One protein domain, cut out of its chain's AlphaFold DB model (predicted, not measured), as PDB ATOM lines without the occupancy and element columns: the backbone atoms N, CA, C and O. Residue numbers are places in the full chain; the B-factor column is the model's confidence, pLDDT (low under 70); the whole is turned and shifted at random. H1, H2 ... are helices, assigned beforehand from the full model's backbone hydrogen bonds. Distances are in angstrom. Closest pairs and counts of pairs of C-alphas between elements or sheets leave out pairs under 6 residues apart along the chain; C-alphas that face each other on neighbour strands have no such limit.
ATOM      1  N   GLY A   3     242.503 129.960 183.256       87.88
ATOM      2  CA  GLY A   3     241.987 131.328 183.111       87.88
ATOM      3  C   GLY A   3     240.805 131.465 182.145       87.88
ATOM      4  O   GLY A   3     239.819 132.122 182.472       87.88
ATOM      5  N   ARG A   4     240.850 130.812 180.973       91.50
ATOM      6  CA  ARG A   4     239.760 130.903 179.980       91.50
ATOM      7  C   ARG A   4     238.507 130.161 180.435       91.50
ATOM      8  O   ARG A   4     237.411 130.669 180.230       91.50
ATOM      9  N   ARG A   5     238.660 129.015 181.113       93.56
ATOM     10  CA  ARG A   5     237.528 128.278 181.706       93.56
ATOM     11  C   ARG A   5     236.776 129.143 182.716       93.56
ATOM     12  O   ARG A   5     235.554 129.204 182.662       93.56
ATOM     13  N   ARG A   6     237.501 129.859 183.585       95.00
ATOM     14  CA  ARG A   6     236.901 130.762 184.578       95.00
ATOM     15  C   ARG A   6     236.071 131.873 183.929       95.00
ATOM     16  O   ARG A   6     234.969 132.132 184.389       95.00
ATOM     17  N   VAL A   7     236.581 132.493 182.862       96.25
ATOM     18  CA  VAL A   7     235.845 133.536 182.120       96.25
ATOM     19  C   VAL A   7     234.575 132.967 181.487       96.25
ATOM     20  O   VAL A   7     233.512 133.557 181.633       96.25
ATOM     21  N   VAL A   8     234.662 131.800 180.838       96.31
ATOM     22  CA  VAL A   8     233.487 131.149 180.237       96.31
ATOM     23  C   VAL A   8     232.423 130.856 181.295       96.31
ATOM     24  O   VAL A   8     231.269 131.210 181.094       96.31
ATOM     25  N   LEU A   9     232.799 130.278 182.439       97.19
ATOM     26  CA  LEU A   9     231.846 129.996 183.518       97.19
ATOM     27  C   LEU A   9     231.247 131.269 184.124       97.19
ATOM     28  O   LEU A   9     230.049 131.298 184.383       97.19
ATOM     29  N   ALA A  10     232.038 132.331 184.312       97.50
ATOM     30  CA  ALA A  10     231.520 133.617 184.783       97.50
ATOM     31  C   ALA A  10     230.468 134.189 183.818       97.50
ATOM     32  O   ALA A  10     229.383 134.570 184.251       97.50
ATOM     33  N   ASN A  11     230.745 134.154 182.511       97.62
ATOM     34  CA  ASN A  11     229.793 134.587 181.488       97.62
ATOM     35  C   ASN A  11     228.535 133.707 181.476       97.62
ATOM     36  O   ASN A  11     227.430 134.226 181.394       97.62
ATOM     37  N   LEU A  12     228.676 132.383 181.601       98.06
ATOM     38  CA  LEU A  12     227.529 131.470 181.644       98.06
ATOM     39  C   LEU A  12     226.664 131.675 182.893       98.06
ATOM     40  O   LEU A  12     225.447 131.567 182.797       98.06
ATOM     41  N   ARG A  13     227.258 131.999 184.046       98.06
ATOM     42  CA  ARG A  13     226.495 132.352 185.256       98.06
ATOM     43  C   ARG A  13     225.719 133.653 185.082       98.06
ATOM     44  O   ARG A  13     224.578 133.719 185.516       98.06
ATOM     45  N   ALA A  14     226.318 134.650 184.430       98.19
ATOM     46  CA  ALA A  14     225.659 135.923 184.156       98.19
ATOM     47  C   ALA A  14     224.529 135.793 183.119       98.19
ATOM     48  O   ALA A  14     223.460 136.359 183.312       98.19
ATOM     49  N   CYS A  15     224.750 135.039 182.036       97.81
ATOM     50  CA  CYS A  15     223.778 134.903 180.946       97.81
ATOM     51  C   CYS A  15     222.682 133.863 181.210       97.81
ATOM     52  O   CYS A  15     221.621 133.955 180.604       97.81
ATOM     53  N   PHE A  16     222.946 132.869 182.063       98.06
ATOM     54  CA  PHE A  16     222.020 131.776 182.371       98.06
ATOM     55  C   PHE A  16     221.900 131.577 183.890       98.06
ATOM     56  O   PHE A  16     222.338 130.539 184.415       98.06
ATOM     57  N   PRO A  17     221.393 132.579 184.635       97.75
ATOM     58  CA  PRO A  17     221.276 132.530 186.096       97.75
ATOM     59  C   PRO A  17     220.382 131.383 186.598       97.75
ATOM     60  O   PRO A  17     220.600 130.876 187.695       97.75
ATOM     61  N   GLU A  18     219.446 130.920 185.776       98.19
ATOM     62  CA  GLU A  18     218.498 129.842 186.063       98.19
ATOM     63  C   GLU A  18     219.102 128.432 185.997       98.19
ATOM     64  O   GLU A  18     218.526 127.491 186.536       98.19
ATOM     65  N   LYS A  19     220.257 128.268 185.341       98.19
ATOM     66  CA  LYS A  19     220.903 126.959 185.180       98.19
ATOM     67  C   LYS A  19     221.666 126.535 186.429       98.19
ATOM     68  O   LYS A  19     222.300 127.350 187.098       98.19
ATOM     69  N   SER A  20     221.679 125.240 186.705       98.38
ATOM     70  CA  SER A  20     222.548 124.656 187.724       98.38
ATOM     71  C   SER A  20     224.027 124.793 187.342       98.38
ATOM     72  O   SER A  20     224.390 124.979 186.177       98.38
ATOM     73  N   GLU A  21     224.918 124.676 188.326       97.62
ATOM     74  CA  GLU A  21     226.361 124.710 188.065       97.62
ATOM     75  C   GLU A  21     226.790 123.572 187.123       97.62
ATOM     76  O   GLU A  21     227.542 123.815 186.183       97.62
ATOM     77  N   ALA A  22     226.233 122.368 187.291       98.12
ATOM     78  CA  ALA A  22     226.526 121.217 186.437       98.12
ATOM     79  C   ALA A  22     226.137 121.459 184.963       98.12
ATOM     80  O   ALA A  22     226.910 121.148 184.054       98.12
ATOM     81  N   GLU A  23     224.978 122.074 184.708       98.38
ATOM     82  CA  GLU A  23     224.568 122.448 183.349       98.38
ATOM     83  C   GLU A  23     225.519 123.480 182.734       98.38
ATOM     84  O   GLU A  23     225.906 123.353 181.570       98.38
ATOM     85  N   ARG A  24     225.949 124.484 183.509       98.31
ATOM     86  CA  ARG A  24     226.914 125.488 183.034       98.31
ATOM     87  C   ARG A  24     228.280 124.873 182.746       98.31
ATOM     88  O   ARG A  24     228.921 125.265 181.773       98.31
ATOM     89  N   GLU A  25     228.732 123.903 183.536       97.38
ATOM     90  CA  GLU A  25     229.977 123.182 183.263       97.38
ATOM     91  C   GLU A  25     229.901 122.359 181.972       97.38
ATOM     92  O   GLU A  25     230.823 122.422 181.151       97.38
ATOM     93  N   ALA A  26     228.784 121.664 181.740       98.00
ATOM     94  CA  ALA A  26     228.540 120.944 180.493       98.00
ATOM     95  C   ALA A  26     228.509 121.900 179.285       98.00
ATOM     96  O   ALA A  26     229.160 121.652 178.265       98.00
ATOM     97  N   MET A  27     227.829 123.045 179.416       97.75
ATOM     98  CA  MET A  27     227.827 124.094 178.391       97.75
ATOM     99  C   MET A  27     229.230 124.648 178.135       97.75
ATOM    100  O   MET A  27     229.611 124.833 176.980       97.75
ATOM    101  N   ALA A  28     230.022 124.894 179.182       96.75
ATOM    102  CA  ALA A  28     231.391 125.377 179.040       96.75
ATOM    103  C   ALA A  28     232.249 124.388 178.243       96.75
ATOM    104  O   ALA A  28     232.994 124.800 177.351       96.75
ATOM    105  N   HIS A  29     232.118 123.088 178.518       96.12
ATOM    106  CA  HIS A  29     232.811 122.046 177.763       96.12
ATOM    107  C   HIS A  29     232.429 122.075 176.273       96.12
ATOM    108  O   HIS A  29     233.303 122.063 175.402       96.12
ATOM    109  N   GLU A  30     231.137 122.210 175.972       96.62
ATOM    110  CA  GLU A  30     230.649 122.302 174.594       96.62
ATOM    111  C   GLU A  30     231.130 123.575 173.877       96.62
ATOM    112  O   GLU A  30     231.496 123.524 172.700       96.62
ATOM    113  N   VAL A  31     231.205 124.709 174.582       95.19
ATOM    114  CA  VAL A  31     231.789 125.955 174.058       95.19
ATOM    115  C   VAL A  31     233.240 125.730 173.644       95.19
ATOM    116  O   VAL A  31     233.609 126.068 172.520       95.19
ATOM    117  N   PHE A  32     234.062 125.120 174.502       93.94
ATOM    118  CA  PHE A  32     235.454 124.832 174.147       93.94
ATOM    119  C   PHE A  32     235.547 123.903 172.941       93.94
ATOM    120  O   PHE A  32     236.303 124.191 172.013       93.94
ATOM    121  N   ARG A  33     234.736 122.841 172.899       95.38
ATOM    122  CA  ARG A  33     234.695 121.918 171.759       95.38
ATOM    123  C   ARG A  33     234.388 122.646 170.446       95.38
ATOM    124  O   ARG A  33     235.085 122.441 169.454       95.38
ATOM    125  N   LYS A  34     233.396 123.543 170.447       94.94
ATOM    126  CA  LYS A  34     233.027 124.367 169.282       94.94
ATOM    127  C   LYS A  34     234.111 125.374 168.900       94.94
ATOM    128  O   LYS A  34     234.365 125.562 167.712       94.94
ATOM    129  N   VAL A  35     234.791 125.978 169.873       91.88
ATOM    130  CA  VAL A  35     235.922 126.886 169.621       91.88
ATOM    131  C   VAL A  35     237.067 126.143 168.936       91.88
ATOM    132  O   VAL A  35     237.533 126.592 167.890       91.88
ATOM    133  N   PHE A  36     237.492 124.989 169.460       92.31
ATOM    134  CA  PHE A  36     238.561 124.194 168.846       92.31
ATOM    135  C   PHE A  36     238.183 123.700 167.451       92.31
ATOM    136  O   PHE A  36     238.987 123.807 166.524       92.31
ATOM    137  N   ARG A  37     236.940 123.245 167.274       93.19
ATOM    138  CA  ARG A  37     236.396 122.916 165.957       93.19
ATOM    139  C   ARG A  37     236.493 124.114 165.004       93.19
ATOM    140  O   ARG A  37     237.049 123.971 163.923       93.19
ATOM    141  N   SER A  38     236.067 125.304 165.432       92.12
ATOM    142  CA  SER A  38     236.148 126.524 164.621       92.12
ATOM    143  C   SER A  38     237.584 126.912 164.256       92.12
ATOM    144  O   SER A  38     237.782 127.528 163.213       92.12
ATOM    145  N   PHE A  39     238.586 126.580 165.080       90.69
ATOM    146  CA  PHE A  39     239.994 126.739 164.702       90.69
ATOM    147  C   PHE A  39     240.400 125.759 163.601       90.69
ATOM    148  O   PHE A  39     240.967 126.192 162.602       90.69
ATOM    149  N   ALA A  40     240.078 124.472 163.756       91.81
ATOM    150  CA  ALA A  40     240.404 123.443 162.769       91.81
ATOM    151  C   ALA A  40     239.724 123.694 161.408       91.81
ATOM    152  O   ALA A  40     240.313 123.473 160.352       91.81
ATOM    153  N   GLU A  41     238.500 124.218 161.429       93.38
ATOM    154  CA  GLU A  41     237.718 124.549 160.237       93.38
ATOM    155  C   GLU A  41     238.321 125.676 159.387       93.38
ATOM    156  O   GLU A  41     238.019 125.754 158.196       93.38
ATOM    157  N   ARG A  42     239.198 126.528 159.941       92.44
ATOM    158  CA  ARG A  42     239.812 127.635 159.183       92.44
ATOM    159  C   ARG A  42     240.634 127.144 158.002       92.44
ATOM    160  O   ARG A  42     240.520 127.711 156.922       92.44
ATOM    161  N   SER A  43     241.388 126.058 158.166       92.44
ATOM    162  CA  SER A  43     242.144 125.463 157.058       92.44
ATOM    163  C   SER A  43     241.211 125.050 155.918       92.44
ATOM    164  O   SER A  43     241.496 125.292 154.748       92.44
ATOM    165  N   PHE A  44     240.045 124.486 156.240       95.50
ATOM    166  CA  PHE A  44     239.044 124.188 155.223       95.50
ATOM    167  C   PHE A  44     238.492 125.472 154.583       95.50
ATOM    168  O   PHE A  44     238.460 125.566 153.360       95.50
ATOM    169  N   ALA A  45     238.121 126.475 155.380       94.94
ATOM    170  CA  ALA A  45     237.598 127.755 154.897       94.94
ATOM    171  C   ALA A  45     238.558 128.458 153.913       94.94
ATOM    172  O   ALA A  45     238.164 128.917 152.838       94.94
ATOM    173  N   TRP A  46     239.842 128.485 154.259       94.94
ATOM    174  CA  TRP A  46     240.883 129.190 153.522       94.94
ATOM    175  C   TRP A  46     241.338 128.472 152.256       94.94
ATOM    176  O   TRP A  46     241.654 129.141 151.275       94.94
ATOM    177  N   PHE A  47     241.321 127.138 152.233       95.50
ATOM    178  CA  PHE A  47     241.942 126.376 151.144       95.50
ATOM    179  C   PHE A  47     240.972 125.516 150.325       95.50
ATOM    180  O   PHE A  47     241.300 125.121 149.208       95.50
ATOM    181  N   ALA A  48     239.760 125.226 150.812       96.75
ATOM    182  CA  ALA A  48     238.774 124.504 150.007       96.75
ATOM    183  C   ALA A  48     238.361 125.323 148.775       96.75
ATOM    184  O   ALA A  48     238.363 126.551 148.805       96.75
ATOM    185  N   SER A  49     237.968 124.670 147.681       96.81
ATOM    186  CA  SER A  49     237.360 125.390 146.559       96.81
ATOM    187  C   SER A  49     236.029 126.021 146.974       96.81
ATOM    188  O   SER A  49     235.354 125.518 147.875       96.81
ATOM    189  N   GLU A  50     235.615 127.078 146.276       96.25
ATOM    190  CA  GLU A  50     234.330 127.749 146.506       96.25
ATOM    191  C   GLU A  50     233.162 126.751 146.546       96.25
ATOM    192  O   GLU A  50     232.429 126.679 147.528       96.25
ATOM    193  N   LYS A  51     233.067 125.872 145.537       96.81
ATOM    194  CA  LYS A  51     232.050 124.810 145.470       96.81
ATOM    195  C   LYS A  51     232.065 123.897 146.699       96.81
ATOM    196  O   LYS A  51     231.015 123.441 147.138       96.81
ATOM    197  N   ARG A  52     233.239 123.567 147.250       97.38
ATOM    198  CA  ARG A  52     233.329 122.724 148.455       97.38
ATOM    199  C   ARG A  52     232.875 123.479 149.696       97.38
ATOM    200  O   ARG A  52     232.150 122.886 150.488       97.38
ATOM    201  N   LEU A  53     233.280 124.738 149.839       96.25
ATOM    202  CA  LEU A  53     232.898 125.583 150.966       96.25
ATOM    203  C   LEU A  53     231.384 125.829 150.991       96.25
ATOM    204  O   LEU A  53     230.751 125.610 152.017       96.25
ATOM    205  N   MET A  54     230.779 126.169 149.851       96.06
ATOM    206  CA  MET A  54     229.339 126.455 149.794       96.06
ATOM    207  C   MET A  54     228.458 125.221 150.011       96.06
ATOM    208  O   MET A  54     227.305 125.357 150.392       96.06
ATOM    209  N   ARG A  55     228.980 123.999 149.842       96.50
ATOM    210  CA  ARG A  55     228.223 122.771 150.157       96.50
ATOM    211  C   ARG A  55     228.022 122.528 151.652       96.50
ATOM    212  O   ARG A  55     227.161 121.728 152.000       96.50
ATOM    213  N   VAL A  56     228.825 123.146 152.520       94.00
ATOM    214  CA  VAL A  56     228.721 122.962 153.980       94.00
ATOM    215  C   VAL A  56     228.034 124.134 154.677       94.00
ATOM    216  O   VAL A  56     227.948 124.151 155.904       94.00
ATOM    217  N   VAL A  57     227.546 125.108 153.907       94.81
ATOM    218  CA  VAL A  57     226.862 126.296 154.413       94.81
ATOM    219  C   VAL A  57     225.481 126.381 153.782       94.81
ATOM    220  O   VAL A  57     225.324 126.196 152.579       94.81
ATOM    221  N   LYS A  58     224.480 126.699 154.597       95.38
ATOM    222  CA  LYS A  58     223.163 127.131 154.137       95.38
ATOM    223  C   LYS A  58     222.968 128.567 154.600       95.38
ATOM    224  O   LYS A  58     223.100 128.835 155.791       95.38
ATOM    225  N   ILE A  59     222.673 129.464 153.665       95.12
ATOM    226  CA  ILE A  59     222.290 130.842 153.972       95.12
ATOM    227  C   ILE A  59     220.770 130.892 154.015       95.12
ATOM    228  O   ILE A  59     220.103 130.433 153.090       95.12
ATOM    229  N   ASP A  60     220.254 131.409 155.120       95.75
ATOM    230  CA  ASP A  60     218.839 131.677 155.328       95.75
ATOM    231  C   ASP A  60     218.664 133.194 155.440       95.75
ATOM    232  O   ASP A  60     218.846 133.778 156.509       95.75
ATOM    233  N   ASP A  61     218.443 133.840 154.297       95.44
ATOM    234  CA  ASP A  61     218.354 135.294 154.209       95.44
ATOM    235  C   ASP A  61     216.914 135.774 154.416       95.44
ATOM    236  O   ASP A  61     216.147 135.969 153.474       95.44
ATOM    237  N   GLN A  62     216.563 135.989 155.681       95.06
ATOM    238  CA  GLN A  62     215.271 136.547 156.079       95.06
ATOM    239  C   GLN A  62     215.185 138.071 155.868       95.06
ATOM    240  O   GLN A  62     214.101 138.641 155.957       95.06
ATOM    241  N   ALA A  63     216.316 138.740 155.618       92.12
ATOM    242  CA  ALA A  63     216.396 140.192 155.473       92.12
ATOM    243  C   ALA A  63     216.370 140.653 154.007       92.12
ATOM    244  O   ALA A  63     216.232 141.848 153.755       92.12
ATOM    245  N   ASN A  64     216.500 139.724 153.055       94.44
ATOM    246  CA  ASN A  64     216.671 140.007 151.633       94.44
ATOM    247  C   ASN A  64     217.811 141.011 151.398       94.44
ATOM    248  O   ASN A  64     217.624 142.089 150.833       94.44
ATOM    249  N   LEU A  65     219.012 140.646 151.849       94.50
ATOM    250  CA  LEU A  65     220.225 141.446 151.702       94.50
ATOM    251  C   LEU A  65     220.467 141.933 150.262       94.50
ATOM    252  O   LEU A  65     220.873 143.089 150.113       94.50
ATOM    253  N   PRO A  66     220.196 141.149 149.194       95.00
ATOM    254  CA  PRO A  66     220.321 141.641 147.825       95.00
ATOM    255  C   PRO A  66     219.481 142.893 147.532       95.00
ATOM    256  O   PRO A  66     219.921 143.755 146.773       95.00
ATOM    257  N   ALA A  67     218.308 143.040 148.156       95.94
ATOM    258  CA  ALA A  67     217.445 144.206 147.960       95.94
ATOM    259  C   ALA A  67     218.009 145.498 148.573       95.94
ATOM    260  O   ALA A  67     217.573 146.587 148.205       95.94
ATOM    261  N   LEU A  68     218.994 145.402 149.472       94.31
ATOM    262  CA  LEU A  68     219.688 146.562 150.039       94.31
ATOM    263  C   LEU A  68     220.789 147.102 149.114       94.31
ATOM    264  O   LEU A  68     221.441 148.098 149.440       94.31
ATOM    265  N   HIS A  69     221.044 146.458 147.972       94.00
ATOM    266  CA  HIS A  69     222.062 146.922 147.038       94.00
ATOM    267  C   HIS A  69     221.746 148.328 146.501       94.00
ATOM    268  O   HIS A  69     220.605 148.669 146.210       94.00
ATOM    269  N   GLY A  70     222.780 149.166 146.396       92.69
ATOM    270  CA  GLY A  70     222.652 150.582 146.039       92.69
ATOM    271  C   GLY A  70     222.352 151.509 147.222       92.69
ATOM    272  O   GLY A  70     222.500 152.718 147.077       92.69
ATOM    273  N   GLN A  71     222.008 150.967 148.397       94.31
ATOM    274  CA  GLN A  71     221.824 151.735 149.631       94.31
ATOM    275  C   GLN A  71     222.950 151.426 150.630       94.31
ATOM    276  O   GLN A  71     223.199 150.252 150.917       94.31
ATOM    277  N   PRO A  72     223.650 152.433 151.184       92.44
ATOM    278  CA  PRO A  72     224.669 152.201 152.202       92.44
ATOM    279  C   PRO A  72     224.085 151.529 153.450       92.44
ATOM    280  O   PRO A  72     223.120 152.014 154.036       92.44
ATOM    281  N   HIS A  73     224.691 150.425 153.881       93.56
ATOM    282  CA  HIS A  73     224.289 149.698 155.084       93.56
ATOM    283  C   HIS A  73     225.491 149.007 155.733       93.56
ATOM    284  O   HIS A  73     226.518 148.773 155.095       93.56
ATOM    285  N   ILE A  74     225.355 148.680 157.018       94.00
ATOM    286  CA  ILE A  74     226.373 147.977 157.800       94.00
ATOM    287  C   ILE A  74     225.787 146.647 158.262       94.00
ATOM    288  O   ILE A  74     224.749 146.612 158.921       94.00
ATOM    289  N   LEU A  75     226.480 145.555 157.945       92.19
ATOM    290  CA  LEU A  75     226.151 144.224 158.446       92.19
ATOM    291  C   LEU A  75     226.897 143.991 159.761       92.19
ATOM    292  O   LEU A  75     228.124 143.906 159.784       92.19
ATOM    293  N   VAL A  76     226.154 143.892 160.864       92.94
ATOM    294  CA  VAL A  76     226.719 143.631 162.194       92.94
ATOM    295  C   VAL A  76     226.585 142.148 162.516       92.94
ATOM    296  O   VAL A  76     225.487 141.598 162.520       92.94
ATOM    297  N   THR A  77     227.709 141.497 162.814       89.69
ATOM    298  CA  THR A  77     227.757 140.060 163.112       89.69
ATOM    299  C   THR A  77     228.285 139.785 164.512       89.69
ATOM    300  O   THR A  77     229.167 140.487 165.007       89.69
ATOM    301  N   LEU A  78     227.813 138.702 165.125       90.19
ATOM    302  CA  LEU A  78     228.346 138.200 166.390       90.19
ATOM    303  C   LEU A  78     229.577 137.312 166.161       90.19
ATOM    304  O   LEU A  78     229.666 136.580 165.175       90.19
ATOM    305  N   HIS A  79     230.500 137.313 167.123       88.56
ATOM    306  CA  HIS A  79     231.654 136.408 167.137       88.56
ATOM    307  C   HIS A  79     231.240 134.992 167.570       88.56
ATOM    308  O   HIS A  79     231.498 134.562 168.695       88.56
ATOM    309  N   LEU A  80     230.575 134.269 166.671       90.38
ATOM    310  CA  LEU A  80     230.146 132.889 166.888       90.38
ATOM    311  C   LEU A  80     231.176 131.881 166.355       90.38
ATOM    312  O   LEU A  80     232.047 132.198 165.542       90.38
ATOM    313  N   SER A  81     231.088 130.632 166.817       90.25
ATOM    314  CA  SER A  81     231.881 129.539 166.241       90.25
ATOM    315  C   SER A  81     231.542 129.367 164.758       90.25
ATOM    316  O   SER A  81     230.371 129.383 164.393       90.25
ATOM    317  N   GLY A  82     232.561 129.207 163.912       89.81
ATOM    318  CA  GLY A  82     232.384 129.111 162.460       89.81
ATOM    319  C   GLY A  82     232.315 130.460 161.730       89.81
ATOM    320  O   GLY A  82     232.073 130.474 160.526       89.81
ATOM    321  N   VAL A  83     232.575 131.585 162.418       91.56
ATOM    322  CA  VAL A  83     232.536 132.941 161.828       91.56
ATOM    323  C   VAL A  83     233.358 133.074 160.542       91.56
ATOM    324  O   VAL A  83     232.924 133.744 159.614       91.56
ATOM    325  N   GLU A  84     234.505 132.395 160.444       93.56
ATOM    326  CA  GLU A  84     235.367 132.465 159.255       93.56
ATOM    327  C   GLU A  84     234.666 131.896 158.008       93.56
ATOM    328  O   GLU A  84     234.675 132.514 156.948       93.56
ATOM    329  N   ILE A  85     234.007 130.739 158.146       95.06
ATOM    330  CA  ILE A  85     233.236 130.117 157.061       95.06
ATOM    331  C   ILE A  85     232.013 130.976 156.730       95.06
ATOM    332  O   ILE A  85     231.732 131.207 155.556       95.06
ATOM    333  N   GLY A  86     231.307 131.467 157.754       93.94
ATOM    334  CA  GLY A  86     230.120 132.303 157.580       93.94
ATOM    335  C   GLY A  86     230.414 133.602 156.829       93.94
ATOM    336  O   GLY A  86     229.702 133.929 155.886       93.94
ATOM    337  N   ALA A  87     231.491 134.306 157.185       94.50
ATOM    338  CA  ALA A  87     231.890 135.548 156.525       94.50
ATOM    339  C   ALA A  87     232.261 135.328 155.050       94.50
ATOM    340  O   ALA A  87     231.826 136.080 154.178       94.50
ATOM    341  N   LEU A  88     233.016 134.264 154.753       96.38
ATOM    342  CA  LEU A  88     233.361 133.898 153.378       96.38
ATOM    343  C   LEU A  88     232.124 133.509 152.556       96.38
ATOM    344  O   LEU A  88     232.013 133.903 151.397       96.38
ATOM    345  N   ALA A  89     231.186 132.766 153.148       95.94
ATOM    346  CA  ALA A  89     229.939 132.391 152.488       95.94
ATOM    347  C   ALA A  89     229.020 133.592 152.244       95.94
ATOM    348  O   ALA A  89     228.452 133.707 151.164       95.94
ATOM    349  N   LEU A  90     228.917 134.513 153.204       95.12
ATOM    350  CA  LEU A  90     228.170 135.759 153.040       95.12
ATOM    351  C   LEU A  90     228.765 136.625 151.922       95.12
ATOM    352  O   LEU A  90     228.033 137.145 151.085       95.12
ATOM    353  N   THR A  91     230.094 136.726 151.872       96.00
ATOM    354  CA  THR A  91     230.813 137.434 150.804       96.00
ATOM    355  C   THR A  91     230.488 136.841 149.431       96.00
ATOM    356  O   THR A  91     230.117 137.562 148.507       96.00
ATOM    357  N   ASP A  92     230.594 135.515 149.301       97.00
ATOM    358  CA  ASP A  92     230.266 134.805 148.064       97.00
ATOM    359  C   ASP A  92     228.795 134.987 147.662       97.00
ATOM    360  O   ASP A  92     228.491 135.220 146.492       97.00
ATOM    361  N   TYR A  93     227.891 134.926 148.638       96.81
ATOM    362  CA  TYR A  93     226.462 135.134 148.444       96.81
ATOM    363  C   TYR A  93     226.165 136.517 147.872       96.81
ATOM    364  O   TYR A  93     225.546 136.607 146.813       96.81
ATOM    365  N   LEU A  94     226.665 137.585 148.497       95.75
ATOM    366  CA  LEU A  94     226.463 138.949 148.006       95.75
ATOM    367  C   LEU A  94     227.093 139.141 146.621       95.75
ATOM    368  O   LEU A  94     226.430 139.625 145.703       95.75
ATOM    369  N   ARG A  95     228.322 138.645 146.415       96.25
ATOM    370  CA  ARG A  95     228.989 138.681 145.106       96.25
ATOM    371  C   ARG A  95     228.128 138.047 144.011       96.25
ATOM    372  O   ARG A  95     228.035 138.602 142.922       96.25
ATOM    373  N   LYS A  96     227.504 136.897 144.275       96.00
ATOM    374  CA  LYS A  96     226.681 136.179 143.288       96.00
ATOM    375  C   LYS A  96     225.332 136.832 143.013       96.00
ATOM    376  O   LYS A  96     224.861 136.748 141.885       96.00
ATOM    377  N   HIS A  97     224.714 137.444 144.019       96.75
ATOM    378  CA  HIS A  97     223.370 138.008 143.876       96.75
ATOM    379  C   HIS A  97     223.386 139.442 143.347       96.75
ATOM    380  O   HIS A  97     222.476 139.823 142.620       96.75
ATOM    381  N   VAL A  98     224.406 140.234 143.694       96.06
ATOM    382  CA  VAL A  98     224.451 141.669 143.361       96.06
ATOM    383  C   VAL A  98     225.786 142.131 142.777       96.06
ATOM    384  O   VAL A  98     226.022 143.326 142.641       96.06
ATOM    385  N   GLY A  99     226.697 141.210 142.445       95.31
ATOM    386  CA  GLY A  99     227.991 141.549 141.839       95.31
ATOM    387  C   GLY A  99     228.959 142.283 142.772       95.31
ATOM    388  O   GLY A  99     230.004 142.742 142.322       95.31
ATOM    389  N   ASN A 100     228.637 142.397 144.066       93.38
ATOM    390  CA  ASN A 100     229.419 143.141 145.047       93.38
ATOM    391  C   ASN A 100     229.640 142.305 146.314       93.38
ATOM    392  O   ASN A 100     228.696 141.811 146.921       93.38
ATOM    393  N   ALA A 101     230.904 142.159 146.705       94.31
ATOM    394  CA  ALA A 101     231.350 141.373 147.851       94.31
ATOM    395  C   ALA A 101     231.450 142.187 149.160       94.31
ATOM    396  O   ALA A 101     231.680 141.620 150.228       94.31
ATOM    397  N   GLY A 102     231.279 143.509 149.086       92.69
ATOM    398  CA  GLY A 102     231.355 144.416 150.224       92.69
ATOM    399  C   GLY A 102     232.773 144.646 150.757       92.69
ATOM    400  O   GLY A 102     233.783 144.259 150.162       92.69
ATOM    401  N   CYS A 103     232.828 145.323 151.905       94.56
ATOM    402  CA  CYS A 103     234.054 145.591 152.650       94.56
ATOM    403  C   CYS A 103     233.922 145.048 154.075       94.56
ATOM    404  O   CYS A 103     232.841 145.099 154.661       94.56
ATOM    405  N   SER A 104     235.023 144.557 154.637       94.62
ATOM    406  CA  SER A 104     235.086 144.049 156.006       94.62
ATOM    407  C   SER A 104     236.238 144.697 156.759       94.62
ATOM    408  O   SER A 104     237.344 144.801 156.227       94.62
ATOM    409  N   LEU A 105     235.974 145.112 157.998       95.00
ATOM    410  CA  LEU A 105     236.981 145.702 158.874       95.00
ATOM    411  C   LEU A 105     238.065 144.670 159.209       95.00
ATOM    412  O   LEU A 105     237.774 143.525 159.571       95.00
ATOM    413  N   TYR A 106     239.322 145.090 159.134       95.25
ATOM    414  CA  TYR A 106     240.482 144.243 159.326       95.25
ATOM    415  C   TYR A 106     241.491 144.874 160.285       95.25
ATOM    416  O   TYR A 106     242.098 145.908 160.024       95.25
ATOM    417  N   THR A 107     241.729 144.202 161.410       95.50
ATOM    418  CA  THR A 107     242.824 144.571 162.308       95.50
ATOM    419  C   THR A 107     244.140 144.017 161.780       95.50
ATOM    420  O   THR A 107     244.298 142.798 161.688       95.50
ATOM    421  N   ARG A 108     245.096 144.913 161.517       95.19
ATOM    422  CA  ARG A 108     246.464 144.553 161.136       95.19
ATOM    423  C   ARG A 108     247.111 143.637 162.179       95.19
ATOM    424  O   ARG A 108     247.137 143.940 163.373       95.19
ATOM    425  N   MET A 109     247.663 142.529 161.713       94.88
ATOM    426  CA  MET A 109     248.412 141.559 162.492       94.88
ATOM    427  C   MET A 109     249.868 141.995 162.666       94.88
ATOM    428  O   MET A 109     250.472 142.624 161.799       94.88
ATOM    429  N   ALA A 110     250.457 141.627 163.806       96.25
ATOM    430  CA  ALA A 110     251.819 142.030 164.159       96.25
ATOM    431  C   ALA A 110     252.892 141.461 163.213       96.25
ATOM    432  O   ALA A 110     253.919 142.097 163.000       96.25
ATOM    433  N   ASN A 111     252.668 140.265 162.660       97.75
ATOM    434  CA  ASN A 111     253.567 139.652 161.687       97.75
ATOM    435  C   ASN A 111     253.094 140.007 160.265       97.75
ATOM    436  O   ASN A 111     252.025 139.528 159.884       97.75
ATOM    437  N   PRO A 112     253.878 140.765 159.472       96.38
ATOM    438  CA  PRO A 112     253.464 141.211 158.138       96.38
ATOM    439  C   PRO A 112     253.186 140.071 157.154       96.38
ATOM    440  O   PRO A 112     252.230 140.131 156.395       96.38
ATOM    441  N   VAL A 113     253.968 138.990 157.204       97.00
ATOM    442  CA  VAL A 113     253.782 137.842 156.302       97.00
ATOM    443  C   VAL A 113     252.458 137.135 156.593       97.00
ATOM    444  O   VAL A 113     251.745 136.727 155.678       97.00
ATOM    445  N   LEU A 114     252.110 136.996 157.877       95.25
ATOM    446  CA  LEU A 114     250.818 136.434 158.274       95.25
ATOM    447  C   LEU A 114     249.661 137.390 157.977       95.25
ATOM    448  O   LEU A 114     248.587 136.918 157.615       95.25
ATOM    449  N   ASP A 115     249.883 138.696 158.127       97.12
ATOM    450  CA  ASP A 115     248.917 139.745 157.799       97.12
ATOM    451  C   ASP A 115     248.492 139.643 156.332       97.12
ATOM    452  O   ASP A 115     247.321 139.397 156.041       97.12
ATOM    453  N   ASP A 116     249.464 139.690 155.418       96.50
ATOM    454  CA  ASP A 116     249.233 139.616 153.975       96.50
ATOM    455  C   ASP A 116     248.540 138.307 153.581       96.50
ATOM    456  O   ASP A 116     247.550 138.308 152.842       96.50
ATOM    457  N   ALA A 117     249.007 137.179 154.129       95.75
ATOM    458  CA  ALA A 117     248.419 135.874 153.859       95.75
ATOM    459  C   ALA A 117     246.961 135.791 154.338       95.75
ATOM    460  O   ALA A 117     246.080 135.374 153.586       95.75
ATOM    461  N   ILE A 118     246.671 136.200 155.575       95.44
ATOM    462  CA  ILE A 118     245.316 136.130 156.139       95.44
ATOM    463  C   ILE A 118     244.387 137.121 155.442       95.44
ATOM    464  O   ILE A 118     243.226 136.788 155.194       95.44
ATOM    465  N   LYS A 119     244.882 138.309 155.087       96.19
ATOM    466  CA  LYS A 119     244.127 139.297 154.316       96.19
ATOM    467  C   LYS A 119     243.704 138.718 152.966       96.19
ATOM    468  O   LYS A 119     242.513 138.741 152.664       96.19
ATOM    469  N   ALA A 120     244.632 138.099 152.228       96.19
ATOM    470  CA  ALA A 120     244.351 137.442 150.949       96.19
ATOM    471  C   ALA A 120     243.364 136.266 151.081       96.19
ATOM    472  O   ALA A 120     242.457 136.102 150.263       96.19
ATOM    473  N   LEU A 121     243.507 135.450 152.130       96.44
ATOM    474  CA  LEU A 121     242.616 134.313 152.381       96.44
ATOM    475  C   LEU A 121     241.193 134.753 152.742       96.44
ATOM    476  O   LEU A 121     240.234 134.095 152.338       96.44
ATOM    477  N   ARG A 122     241.044 135.867 153.462       96.19
ATOM    478  CA  ARG A 122     239.740 136.452 153.807       96.19
ATOM    479  C   ARG A 122     239.087 137.184 152.639       96.19
ATOM    480  O   ARG A 122     237.867 137.151 152.521       96.19
ATOM    481  N   SER A 123     239.879 137.767 151.742       96.25
ATOM    482  CA  SER A 123     239.389 138.452 150.541       96.25
ATOM    483  C   SER A 123     239.167 137.530 149.339       96.25
ATOM    484  O   SER A 123     238.770 138.004 148.278       96.25
ATOM    485  N   ARG A 124     239.414 136.216 149.448       95.69
ATOM    486  CA  ARG A 124     239.448 135.284 148.300       95.69
ATOM    487  C   ARG A 124     238.156 135.172 147.474       95.69
ATOM    488  O   ARG A 124     238.187 134.590 146.393       95.69
ATOM    489  N   PHE A 125     237.035 135.703 147.970       95.75
ATOM    490  CA  PHE A 125     235.766 135.824 147.236       95.75
ATOM    491  C   PHE A 125     235.396 137.277 146.904       95.75
ATOM    492  O   PHE A 125     234.233 137.579 146.673       95.75
ATOM    493  N   GLY A 126     236.381 138.172 146.843       94.25
ATOM    494  CA  GLY A 126     236.239 139.540 146.342       94.25
ATOM    495  C   GLY A 126     235.978 140.609 147.402       94.25
ATOM    496  O   GLY A 126     235.907 141.780 147.040       94.25
ATOM    497  N   ALA A 127     235.841 140.252 148.685       95.88
ATOM    498  CA  ALA A 127     235.685 141.245 149.750       95.88
ATOM    499  C   ALA A 127     236.940 142.113 149.872       95.88
ATOM    500  O   ALA A 127     238.063 141.605 149.841       95.88
ATOM    501  N   THR A 128     236.750 143.411 150.095       96.12
ATOM    502  CA  THR A 128     237.860 144.307 150.435       96.12
ATOM    503  C   THR A 128     238.067 144.315 151.947       96.12
ATOM    504  O   THR A 128     237.131 144.554 152.705       96.12
ATOM    505  N   MET A 129     239.294 144.052 152.392       96.12
ATOM    506  CA  MET A 129     239.662 144.083 153.810       96.12
ATOM    507  C   MET A 129     240.247 145.462 154.142       96.12
ATOM    508  O   MET A 129     241.336 145.789 153.650       96.12
ATOM    509  N   VAL A 130     239.513 146.253 154.929       93.06
ATOM    510  CA  VAL A 130     239.805 147.669 155.231       93.06
ATOM    511  C   VAL A 130     240.302 147.886 156.650       93.06
ATOM    512  O   VAL A 130     239.726 147.281 157.579       93.06
TER     513      VAL A 130
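Overview. This is residues 3 to 130 of the 130 residues of the protein "Lauroyl acyltransferase" of Escherichia coli (UniProt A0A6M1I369). A long helix, H2, reaches from a loose head, where H3 and H4 pack on H5 with H6 nearby, to H1, set steeply on its far end. The printed part has 128 residues with six named helices, H1 to H6, and no named strand: all helix, loose, radius of gyration of the C-alphas 17.5 A, spans 49 by 38 by 27 A.

Along the chain. H1, residues 3 to 15, begins at C-alpha 3 (241.987, 131.328, 183.111). H2, residues 21 to 47, measures 40.1 A, with a kink of 30 degrees near residue 40. H3 is residues 50 to 54, H4 65 to 68, H5 83 to 98, 22.0 A long, and H6 112 to 122, ending at C-alpha 122 (239.740, 136.452, 153.807).

Arrangement. H1 touches H2 at residues 24 to 28 alone, closest C-alphas Leu 12 and Arg 24, 6.2 A. In H2, 20 of 23 O i to N i+4 pairs are within hydrogen-bond range. H5, the hub, touches H2, closest C-alphas Ile 85 and Ala 45, 5.4 A.

Size, cuts and confidence. The printed part has no cut. Links H4 to H5 and H5 to H6 are long. No printed residue is under 70 in pLDDT.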